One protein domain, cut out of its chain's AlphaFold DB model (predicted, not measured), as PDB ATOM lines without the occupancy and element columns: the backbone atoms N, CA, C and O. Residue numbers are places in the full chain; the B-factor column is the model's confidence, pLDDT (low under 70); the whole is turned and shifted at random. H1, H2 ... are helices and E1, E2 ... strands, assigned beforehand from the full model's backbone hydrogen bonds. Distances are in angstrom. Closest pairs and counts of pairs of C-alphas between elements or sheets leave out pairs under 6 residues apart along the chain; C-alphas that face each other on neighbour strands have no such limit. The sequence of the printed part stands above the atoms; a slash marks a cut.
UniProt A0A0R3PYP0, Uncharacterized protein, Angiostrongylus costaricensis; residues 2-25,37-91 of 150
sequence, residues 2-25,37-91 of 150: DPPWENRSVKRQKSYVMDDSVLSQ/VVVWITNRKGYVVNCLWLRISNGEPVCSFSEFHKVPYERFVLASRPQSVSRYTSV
ATOM      1  N   ASP A   2     214.456 325.947 334.250       86.50
ATOM      2  CA  ASP A   2     215.640 325.917 335.117       86.50
ATOM      3  C   ASP A   2     215.577 327.113 336.074       86.50
ATOM      4  O   ASP A   2     216.124 328.179 335.775       86.50
ATOM      5  N   PRO A   3     214.798 327.007 337.169       86.50
ATOM      6  CA  PRO A   3     214.653 328.114 338.093       86.50
ATOM      7  C   PRO A   3     216.011 328.482 338.683       86.50
ATOM      8  O   PRO A   3     216.827 327.604 338.975       86.50
ATOM      9  N   PRO A   4     216.263 329.773 338.921       84.56
ATOM     10  CA  PRO A   4     217.520 330.213 339.484       84.56
ATOM     11  C   PRO A   4     217.506 329.911 340.991       84.56
ATOM     12  O   PRO A   4     217.295 330.789 341.814       84.56
ATOM     13  N   TRP A   5     217.674 328.646 341.381       82.06
ATOM     14  CA  TRP A   5     217.562 328.209 342.774       82.06
ATOM     15  C   TRP A   5     218.488 329.003 343.694       82.06
ATOM     16  O   TRP A   5     219.637 329.296 343.342       82.06
ATOM     17  N   GLU A   6     218.018 329.313 344.906       74.50
ATOM     18  CA  GLU A   6     218.861 330.000 345.877       74.50
ATOM     19  C   GLU A   6     220.140 329.199 346.146       74.50
ATOM     20  O   GLU A   6     220.122 328.007 346.475       74.50
ATOM     21  N   ASN A   7     221.280 329.878 346.084       72.44
ATOM     22  CA  ASN A   7     222.552 329.318 346.508       72.44
ATOM     23  C   ASN A   7     223.330 330.333 347.357       72.44
ATOM     24  O   ASN A   7     223.048 331.534 347.352       72.44
ATOM     25  N   ARG A   8     224.318 329.851 348.124       66.81
ATOM     26  CA  ARG A   8     225.094 330.702 349.047       66.81
ATOM     27  C   ARG A   8     225.839 331.837 348.335       66.81
ATOM     28  O   ARG A   8     226.102 332.851 348.968       66.81
ATOM     29  N   SER A   9     226.176 331.667 347.056       66.00
ATOM     30  CA  SER A   9     226.835 332.698 346.249       66.00
ATOM     31  C   SER A   9     225.857 333.827 345.904       66.00
ATOM     32  O   SER A   9     226.127 334.995 346.168       66.00
ATOM     33  N   VAL A  10     224.661 333.466 345.438       65.00
ATOM     34  CA  VAL A  10     223.581 334.394 345.076       65.00
ATOM     35  C   VAL A  10     223.090 335.173 346.296       65.00
ATOM     36  O   VAL A  10     222.902 336.384 346.202       65.00
ATOM     37  N   LYS A  11     222.996 334.535 347.476       65.38
ATOM     38  CA  LYS A  11     222.652 335.229 348.737       65.38
ATOM     39  C   LYS A  11     223.606 336.376 349.077       65.38
ATOM     40  O   LYS A  11     223.185 337.345 349.701       65.38
ATOM     41  N   ARG A  12     224.878 336.278 348.674       66.44
ATOM     42  CA  ARG A  12     225.877 337.334 348.898       66.44
ATOM     43  C   ARG A  12     225.754 338.473 347.890       66.44
ATOM     44  O   ARG A  12     226.022 339.609 348.257       66.44
ATOM     45  N   GLN A  13     225.349 338.181 346.654       69.44
ATOM     46  CA  GLN A  13     225.228 339.184 345.590       69.44
ATOM     47  C   GLN A  13     223.850 339.867 345.527       69.44
ATOM     48  O   GLN A  13     223.757 340.956 344.974       69.44
ATOM     49  N   LYS A  14     222.797 339.274 346.117       65.75
ATOM     50  CA  LYS A  14     221.404 339.785 346.113       65.75
ATOM     51  C   LYS A  14     220.830 340.065 344.713       65.75
ATOM     52  O   LYS A  14     219.897 340.847 344.576       65.75
ATOM     53  N   SER A  15     221.366 339.418 343.680       66.69
ATOM     54  CA  SER A  15     221.020 339.713 342.286       66.69
ATOM     55  C   SER A  15     219.588 339.316 341.908       66.69
ATOM     56  O   SER A  15     219.028 339.887 340.980       66.69
ATOM     57  N   TYR A  16     218.990 338.351 342.611       70.06
ATOM     58  CA  TYR A  16     217.585 337.969 342.467       70.06
ATOM     59  C   TYR A  16     217.108 337.211 343.722       70.06
ATOM     60  O   TYR A  16     217.923 336.663 344.469       70.06
ATOM     61  N   VAL A  17     215.790 337.169 343.946       68.50
ATOM     62  CA  VAL A  17     215.135 336.390 345.014       68.50
ATOM     63  C   VAL A  17     214.252 335.334 344.355       68.50
ATOM     64  O   VAL A  17     213.529 335.649 343.412       68.50
ATOM     65  N   MET A  18     214.329 334.087 344.821       72.94
ATOM     66  CA  MET A  18     213.529 332.974 344.306       72.94
ATOM     67  C   MET A  18     212.930 332.217 345.490       72.94
ATOM     68  O   MET A  18     213.651 331.891 346.432       72.94
ATOM     69  N   ASP A  19     211.625 331.971 345.453       73.81
ATOM     70  CA  ASP A  19     210.917 331.231 346.494       73.81
ATOM     71  C   ASP A  19     210.944 329.726 346.194       73.81
ATOM     72  O   ASP A  19     210.539 329.281 345.119       73.81
ATOM     73  N   ASP A  20     211.381 328.926 347.166       72.56
ATOM     74  CA  ASP A  20     211.410 327.465 347.055       72.56
ATOM     75  C   ASP A  20     209.988 326.871 346.874       72.56
ATOM     76  O   ASP A  20     209.856 325.736 346.408       72.56
ATOM     77  N   SER A  21     208.922 327.636 347.163       76.56
ATOM     78  CA  SER A  21     207.523 327.232 346.941       76.56
ATOM     79  C   SER A  21     207.061 327.262 345.476       76.56
ATOM     80  O   SER A  21     205.964 326.787 345.176       76.56
ATOM     81  N   VAL A  22     207.886 327.752 344.537       78.25
ATOM     82  CA  VAL A  22     207.511 327.910 343.116       78.25
ATOM     83  C   VAL A  22     206.965 326.624 342.487       78.25
ATOM     84  O   VAL A  22     206.072 326.668 341.647       78.25
ATOM     85  N   LEU A  23     207.453 325.458 342.924       78.50
ATOM     86  CA  LEU A  23     206.992 324.164 342.414       78.50
ATOM     87  C   LEU A  23     205.557 323.845 342.833       78.50
ATOM     88  O   LEU A  23     204.827 323.217 342.070       78.50
ATOM     89  N   SER A  24     205.146 324.288 344.020       80.19
ATOM     90  CA  SER A  24     203.782 324.122 344.526       80.19
ATOM     91  C   SER A  24     202.779 325.028 343.814       80.19
ATOM     92  O   SER A  24     201.587 324.747 343.843       80.19
ATOM     93  N   GLN A  25     203.254 326.091 343.162       83.31
ATOM     94  CA  GLN A  25     202.429 327.031 342.401       83.31
ATOM     95  C   GLN A  25     202.200 326.582 340.949       83.31
ATOM     96  O   GLN A  25     201.467 327.236 340.211       83.31
ATOM     97  N   VAL A  37     205.861 318.725 332.148       87.06
ATOM     98  CA  VAL A  37     206.657 319.739 332.835       87.06
ATOM     99  C   VAL A  37     207.977 319.108 333.243       87.06
ATOM    100  O   VAL A  37     208.011 318.061 333.887       87.06
ATOM    101  N   VAL A  38     209.066 319.772 332.864       86.69
ATOM    102  CA  VAL A  38     210.428 319.415 333.262       86.69
ATOM    103  C   VAL A  38     210.978 320.544 334.113       86.69
ATOM    104  O   VAL A  38     210.986 321.698 333.670       86.69
ATOM    105  N   VAL A  39     211.449 320.227 335.314       87.50
ATOM    106  CA  VAL A  39     212.060 321.205 336.219       87.50
ATOM    107  C   VAL A  39     213.441 320.719 336.620       87.50
ATOM    108  O   VAL A  39     213.560 319.689 337.280       87.50
ATOM    109  N   TRP A  40     214.484 321.457 336.248       87.38
ATOM    110  CA  TRP A  40     215.814 321.236 336.808       87.38
ATOM    111  C   TRP A  40     215.796 321.570 338.296       87.38
ATOM    112  O   TRP A  40     215.250 322.598 338.694       87.38
ATOM    113  N   ILE A  41     216.366 320.695 339.121       84.81
ATOM    114  CA  ILE A  41     216.395 320.840 340.578       84.81
ATOM    115  C   ILE A  41     217.823 320.714 341.106       84.81
ATOM    116  O   ILE A  41     218.690 320.059 340.527       84.81
ATOM    117  N   THR A  42     218.070 321.329 342.260       75.25
ATOM    118  CA  THR A  42     219.343 321.169 342.973       75.25
ATOM    119  C   THR A  42     219.393 319.838 343.733       75.25
ATOM    120  O   THR A  42     218.379 319.173 343.924       75.25
ATOM    121  N   ASN A  43     220.576 319.438 344.216       65.94
ATOM    122  CA  ASN A  43     220.782 318.229 345.037       65.94
ATOM    123  C   ASN A  43     220.194 318.341 346.469       65.94
ATOM    124  O   ASN A  43     220.780 317.864 347.440       65.94
ATOM    125  N   ARG A  44     219.064 319.029 346.639       64.94
ATOM    126  CA  ARG A  44     218.344 319.095 347.912       64.94
ATOM    127  C   ARG A  44     217.422 317.874 348.011       64.94
ATOM    128  O   ARG A  44     216.802 317.470 347.032       64.94
ATOM    129  N   LYS A  45     217.368 317.250 349.190       56.66
ATOM    130  CA  LYS A  45     216.518 316.078 349.463       56.66
ATOM    131  C   LYS A  45     215.042 316.510 349.489       56.66
ATOM    132  O   LYS A  45     214.760 317.564 350.047       56.66
ATOM    133  N   GLY A  46     214.120 315.701 348.949       56.66
ATOM    134  CA  GLY A  46     212.674 315.910 349.159       56.66
ATOM    135  C   GLY A  46     211.723 315.618 347.990       56.66
ATOM    136  O   GLY A  46     210.517 315.625 348.206       56.66
ATOM    137  N   TYR A  47     212.212 315.341 346.777       58.78
ATOM    138  CA  TYR A  47     211.339 315.117 345.614       58.78
ATOM    139  C   TYR A  47     211.119 313.624 345.323       58.78
ATOM    140  O   TYR A  47     212.050 312.826 345.429       58.78
ATOM    141  N   VAL A  48     209.882 313.254 344.966       50.84
ATOM    142  CA  VAL A  48     209.407 311.856 344.845       50.84
ATOM    143  C   VAL A  48     209.882 311.165 343.558       50.84
ATOM    144  O   VAL A  48     210.163 309.971 343.577       50.84
ATOM    145  N   VAL A  49     210.032 311.902 342.453       62.84
ATOM    146  CA  VAL A  49     210.519 311.370 341.168       62.84
ATOM    147  C   VAL A  49     211.730 312.182 340.730       62.84
ATOM    148  O   VAL A  49     211.599 313.333 340.323       62.84
ATOM    149  N   ASN A  50     212.917 311.584 340.841       66.81
ATOM    150  CA  ASN A  50     214.185 312.219 340.489       66.81
ATOM    151  C   ASN A  50     214.769 311.545 339.251       66.81
ATOM    152  O   ASN A  50     215.173 310.383 339.311       66.81
ATOM    153  N   CYS A  51     214.849 312.277 338.146       73.06
ATOM    154  CA  CYS A  51     215.605 311.863 336.975       73.06
ATOM    155  C   CYS A  51     217.040 312.396 337.071       73.06
ATOM    156  O   CYS A  51     217.283 313.481 337.607       73.06
ATOM    157  N   LEU A  52     217.993 311.620 336.549       78.38
ATOM    158  CA  LEU A  52     219.409 311.977 336.514       78.38
ATOM    159  C   LEU A  52     219.831 312.265 335.076       78.38
ATOM    160  O   LEU A  52     219.625 311.444 334.184       78.38
ATOM    161  N   TRP A  53     220.467 313.410 334.866       80.38
ATOM    162  CA  TRP A  53     221.155 313.742 333.626       80.38
ATOM    163  C   TRP A  53     222.651 313.475 333.794       80.38
ATOM    164  O   TRP A  53     223.343 314.275 334.421       80.38
ATOM    165  N   LEU A  54     223.154 312.352 333.274       83.00
ATOM    166  CA  LEU A  54     224.568 311.977 333.388       83.00
ATOM    167  C   LEU A  54     225.422 312.716 332.350       83.00
ATOM    168  O   LEU A  54     225.149 312.689 331.152       83.00
ATOM    169  N   ARG A  55     226.499 313.343 332.817       80.56
ATOM    170  CA  ARG A  55     227.515 314.005 332.002       80.56
ATOM    171  C   ARG A  55     228.656 313.032 331.741       80.56
ATOM    172  O   ARG A  55     229.325 312.584 332.673       80.56
ATOM    173  N   ILE A  56     228.877 312.737 330.464       82.38
ATOM    174  CA  ILE A  56     229.872 311.778 329.980       82.38
ATOM    175  C   ILE A  56     230.832 312.501 329.032       82.38
ATOM    176  O   ILE A  56     230.401 313.327 328.227       82.38
ATOM    177  N   SER A  57     232.118 312.175 329.111       85.44
ATOM    178  CA  SER A  57     233.155 312.592 328.171       85.44
ATOM    179  C   SER A  57     234.001 311.376 327.802       85.44
ATOM    180  O   SER A  57     234.491 310.681 328.683       85.44
ATOM    181  N   ASN A  58     234.178 311.107 326.505       86.38
ATOM    182  CA  ASN A  58     234.915 309.937 326.000       86.38
ATOM    183  C   ASN A  58     234.422 308.585 326.559       86.38
ATOM    184  O   ASN A  58     235.216 307.685 326.798       86.38
ATOM    185  N   GLY A  59     233.113 308.449 326.783       82.69
ATOM    186  CA  GLY A  59     232.516 307.229 327.340       82.69
ATOM    187  C   GLY A  59     232.571 307.123 328.868       82.69
ATOM    188  O   GLY A  59     231.865 306.289 329.421       82.69
ATOM    189  N   GLU A  60     233.299 308.014 329.546       81.38
ATOM    190  CA  GLU A  60     233.474 307.997 331.001       81.38
ATOM    191  C   GLU A  60     232.762 309.173 331.699       81.38
ATOM    192  O   GLU A  60     232.623 310.256 331.116       81.38
ATOM    193  N   PRO A  61     232.297 309.014 332.954       84.69
ATOM    194  CA  PRO A  61     231.750 310.118 333.739       84.69
ATOM    195  C   PRO A  61     232.762 311.258 333.904       84.69
ATOM    196  O   PRO A  61     233.933 311.031 334.200       84.69
ATOM    197  N   VAL A  62     232.301 312.507 333.789       83.75
ATOM    198  CA  VAL A  62     233.178 313.697 333.879       83.75
ATOM    199  C   VAL A  62     233.893 313.817 335.240       83.75
ATOM    200  O   VAL A  62     234.959 314.424 335.335       83.75
ATOM    201  N   CYS A  63     233.329 313.247 336.306       83.00
ATOM    202  CA  CYS A  63     233.984 313.097 337.605       83.00
ATOM    203  C   CYS A  63     233.442 311.872 338.356       83.00
ATOM    204  O   CYS A  63     232.432 311.288 337.964       83.00
ATOM    205  N   SER A  64     234.087 311.494 339.461       81.25
ATOM    206  CA  SER A  64     233.620 310.384 340.293       81.25
ATOM    207  C   SER A  64     232.264 310.682 340.941       81.25
ATOM    208  O   SER A  64     231.907 311.832 341.216       81.25
ATOM    209  N   PHE A  65     231.504 309.622 341.214       81.38
ATOM    210  CA  PHE A  65     230.281 309.684 342.007       81.38
ATOM    211  C   PHE A  65     230.654 309.901 343.483       81.38
ATOM    212  O   PHE A  65     230.739 308.957 344.258       81.38
ATOM    213  N   SER A  66     230.950 311.147 343.862       73.44
ATOM    214  CA  SER A  66     231.258 311.537 345.242       73.44
ATOM    215  C   SER A  66     230.090 312.301 345.860       73.44
ATOM    216  O   SER A  66     229.458 313.128 345.205       73.44
ATOM    217  N   GLU A  67     229.820 312.066 347.144       62.44
ATOM    218  CA  GLU A  67     228.741 312.743 347.875       62.44
ATOM    219  C   GLU A  67     229.049 314.206 348.198       62.44
ATOM    220  O   GLU A  67     228.142 314.978 348.510       62.44
ATOM    221  N   PHE A  68     230.322 314.602 348.139       58.53
ATOM    222  CA  PHE A  68     230.736 315.776 348.881       58.53
ATOM    223  C   PHE A  68     230.653 317.079 348.075       58.53
ATOM    224  O   PHE A  68     230.080 318.041 348.591       58.53
ATOM    225  N   HIS A  69     231.159 317.174 346.833       62.88
ATOM    226  CA  HIS A  69     231.283 318.512 346.206       62.88
ATOM    227  C   HIS A  69     231.131 318.605 344.678       62.88
ATOM    228  O   HIS A  69     230.890 319.703 344.174       62.88
ATOM    229  N   LYS A  70     231.242 317.505 343.926       73.12
ATOM    230  CA  LYS A  70     231.003 317.472 342.473       73.12
ATOM    231  C   LYS A  70     230.474 316.101 342.084       73.12
ATOM    232  O   LYS A  70     231.078 315.092 342.428       73.12
ATOM    233  N   VAL A  71     229.357 316.089 341.371       82.12
ATOM    234  CA  VAL A  71     228.742 314.873 340.841       82.12
ATOM    235  C   VAL A  71     228.721 314.948 339.317       82.12
ATOM    236  O   VAL A  71     228.535 316.043 338.775       82.12
ATOM    237  N   PRO A  72     228.876 313.820 338.602       86.06
ATOM    238  CA  PRO A  72     228.882 313.811 337.143       86.06
ATOM    239  C   PRO A  72     227.465 313.898 336.577       86.06
ATOM    240  O   PRO A  72     227.226 313.460 335.462       86.06
ATOM    241  N   TYR A  73     226.494 314.398 337.334       84.12
ATOM    242  CA  TYR A  73     225.111 314.409 336.907       84.12
ATOM    243  C   TYR A  73     224.348 315.592 337.487       84.12
ATOM    244  O   TYR A  73     224.683 316.132 338.541       84.12
ATOM    245  N   GLU A  74     223.283 315.962 336.796       83.88
ATOM    246  CA  GLU A  74     222.296 316.928 337.265       83.88
ATOM    247  C   GLU A  74     220.971 316.230 337.540       83.88
ATOM    248  O   GLU A  74     220.742 315.105 337.096       83.88
ATOM    249  N   ARG A  75     220.111 316.872 338.329       84.00
ATOM    250  CA  ARG A  75     218.806 316.328 338.698       84.00
ATOM    251  C   ARG A  75     217.703 317.160 338.075       84.00
ATOM    252  O   ARG A  75     217.778 318.386 338.056       84.00
ATOM    253  N   PHE A  76     216.657 316.488 337.630       85.12
ATOM    254  CA  PHE A  76     215.424 317.137 337.220       85.12
ATOM    255  C   PHE A  76     214.217 316.295 337.625       85.12
ATOM    256  O   PHE A  76     214.319 315.084 337.831       85.12
ATOM    257  N   VAL A  77     213.074 316.955 337.747       83.38
ATOM    258  CA  VAL A  77     211.776 316.333 338.001       83.38
ATOM    259  C   VAL A  77     210.958 316.396 336.720       83.38
ATOM    260  O   VAL A  77     210.958 317.412 336.019       83.38
ATOM    261  N   LEU A  78     210.253 315.304 336.436       82.25
ATOM    262  CA  LEU A  78     209.238 315.224 335.395       82.25
ATOM    263  C   LEU A  78     207.861 315.136 336.041       82.25
ATOM    264  O   LEU A  78     207.653 314.345 336.959       82.25
ATOM    265  N   ALA A  79     206.920 315.926 335.537       82.44
ATOM    266  CA  ALA A  79     205.531 315.895 335.963       82.44
ATOM    267  C   ALA A  79     204.595 315.966 334.755       82.44
ATOM    268  O   ALA A  79     204.855 316.675 333.784       82.44
ATOM    269  N   SER A  80     203.485 315.241 334.826       85.31
ATOM    270  CA  SER A  80     202.410 315.267 333.837       85.31
ATOM    271  C   SER A  80     201.062 315.214 334.544       85.31
ATOM    272  O   SER A  80     200.974 314.821 335.709       85.31
ATOM    273  N   ARG A  81     199.987 315.532 333.820       86.56
ATOM    274  CA  ARG A  81     198.625 315.307 334.321       86.56
ATOM    275  C   ARG A  81     198.390 313.811 334.585       86.56
ATOM    276  O   ARG A  81     198.889 312.995 333.799       86.56
ATOM    277  N   PRO A  82     197.617 313.428 335.622       84.00
ATOM    278  CA  PRO A  82     197.376 312.023 335.969       84.00
ATOM    279  C   PRO A  82     196.864 311.176 334.795       84.00
ATOM    280  O   PRO A  82     197.298 310.043 334.604       84.00
ATOM    281  N   GLN A  83     196.001 311.754 333.956       85.06
ATOM    282  CA  GLN A  83     195.396 311.085 332.800       85.06
ATOM    283  C   GLN A  83     196.410 310.744 331.697       85.06
ATOM    284  O   GLN A  83     196.154 309.862 330.881       85.06
ATOM    285  N   SER A  84     197.558 311.425 331.673       79.12
ATOM    286  CA  SER A  84     198.598 311.257 330.653       79.12
ATOM    287  C   SER A  84     199.818 310.493 331.143       79.12
ATOM    288  O   SER A  84     200.718 310.237 330.350       79.12
ATOM    289  N   VAL A  85     199.849 310.073 332.411       76.62
ATOM    290  CA  VAL A  85     200.951 309.263 332.956       76.62
ATOM    291  C   VAL A  85     201.162 308.000 332.117       76.62
ATOM    292  O   VAL A  85     202.299 307.703 331.767       76.62
ATOM    293  N   SER A  86     200.072 307.341 331.691       76.06
ATOM    294  CA  SER A  86     200.091 306.126 330.856       76.06
ATOM    295  C   SER A  86     200.903 306.282 329.556       76.06
ATOM    296  O   SER A  86     201.558 305.338 329.109       76.06
ATOM    297  N   ARG A  87     200.911 307.491 328.976       72.50
ATOM    298  CA  ARG A  87     201.643 307.852 327.749       72.50
ATOM    299  C   ARG A  87     203.151 307.976 327.972       72.50
ATOM    300  O   ARG A  87     203.913 307.814 327.023       72.50
ATOM    301  N   TYR A  88     203.571 308.275 329.198       70.81
ATOM    302  CA  TYR A  88     204.976 308.442 329.573       70.81
ATOM    303  C   TYR A  88     205.523 307.252 330.370       70.81
ATOM    304  O   TYR A  88     206.731 307.156 330.553       70.81
ATOM    305  N   THR A  89     204.668 306.312 330.792       57.44
ATOM    306  CA  THR A  89     205.050 305.047 331.451       57.44
ATOM    307  C   THR A  89     205.692 304.013 330.538       57.44
ATOM    308  O   THR A  89     206.118 302.980 331.047       57.44
ATOM    309  N   SER A  90     205.861 304.269 329.235       50.31
ATOM    310  CA  SER A  90     206.800 303.510 328.388       50.31
ATOM    311  C   SER A  90     208.259 303.824 328.761       50.31
ATOM    312  O   SER A  90     209.109 304.091 327.923       50.31
ATOM    313  N   VAL A  91     208.543 303.789 330.057       49.78
ATOM    314  CA  VAL A  91     209.848 303.588 330.656       49.78
ATOM    315  C   VAL A  91     210.076 302.078 330.613       49.78
ATOM    316  O   VAL A  91     209.963 301.374 331.612       49.78
TER     317      VAL A  91
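AT A GLANCE: This is residues 2 to 25 and 37 to 91 of the 150 residues of an uncharacterized protein of Angiostrongylus costaricensis (UniProt A0A0R3PYP0). A small three-strand antiparallel sheet, in the order E1, E3, E2 with E3 in the middle, makes a bare wall in a loose, flat model: the short helices H1 and H2 are not on the sheet, and H3 only grazes it. H1, in residues 8 to 15, sticks out at one end, and H3 follows E3 at the other, with residues 82 to 87 sticking out. Residues 55 to 72 make a long loop between E2 and E3. The printed part has 79 residues, under half of them in named elements, which run H1, H2, E1, E2, E3, H3; the class is mixed, helices and strands. The radius of gyration of the C-alphas is 15.5 A, and the spans are 44 by 39 by 19 A.

IN THESE COORDINATES: Find C-alpha 8 at (225.094, 330.702, 349.047), where H1 begins; it runs to residue 13, 9.2 A. H2, residues 20 to 25, spans 10.1 A. E1, residues 37 to 41, is 12.5 A long, and E2, residues 51 to 54, 9.7 A. E3 runs 22.9 A from residue 73 to residue 80. H3, residues 82 to 88, spans 10.6 A and ends at C-alpha 88, (204.976, 308.442, 329.573).

HOW THE PARTS SIT: Look beside E3 for E1, antiparallel at 150 degrees, with N 39 and O 77 2.9 A apart, within hydrogen-bond range. On its other side E2 is antiparallel at 147 degrees, with N 53 and O 74 at 2.8 A; E2 and E3 form a hairpin. H3 only grazes the sheet, with residues 85 to 88. H1 and H2 are not on the sheet and are apart. O i to N i+4 pairs within range number 1 of 2 in H1, 1 of 2 in H2 and 0 of 3 in H3, where 3 of 4 O i to N i+3 pairs are.

THE WHOLE: C-alphas 12 and 86 lie farthest apart, 44.3 A. Residues 26 to 36 are not printed; C-alphas 25 and 37 are 12.7 A apart across the cut. The link from E2 to E3 is long. Low pLDDT, under 70, includes residues 8 to 15 and 43 to 50.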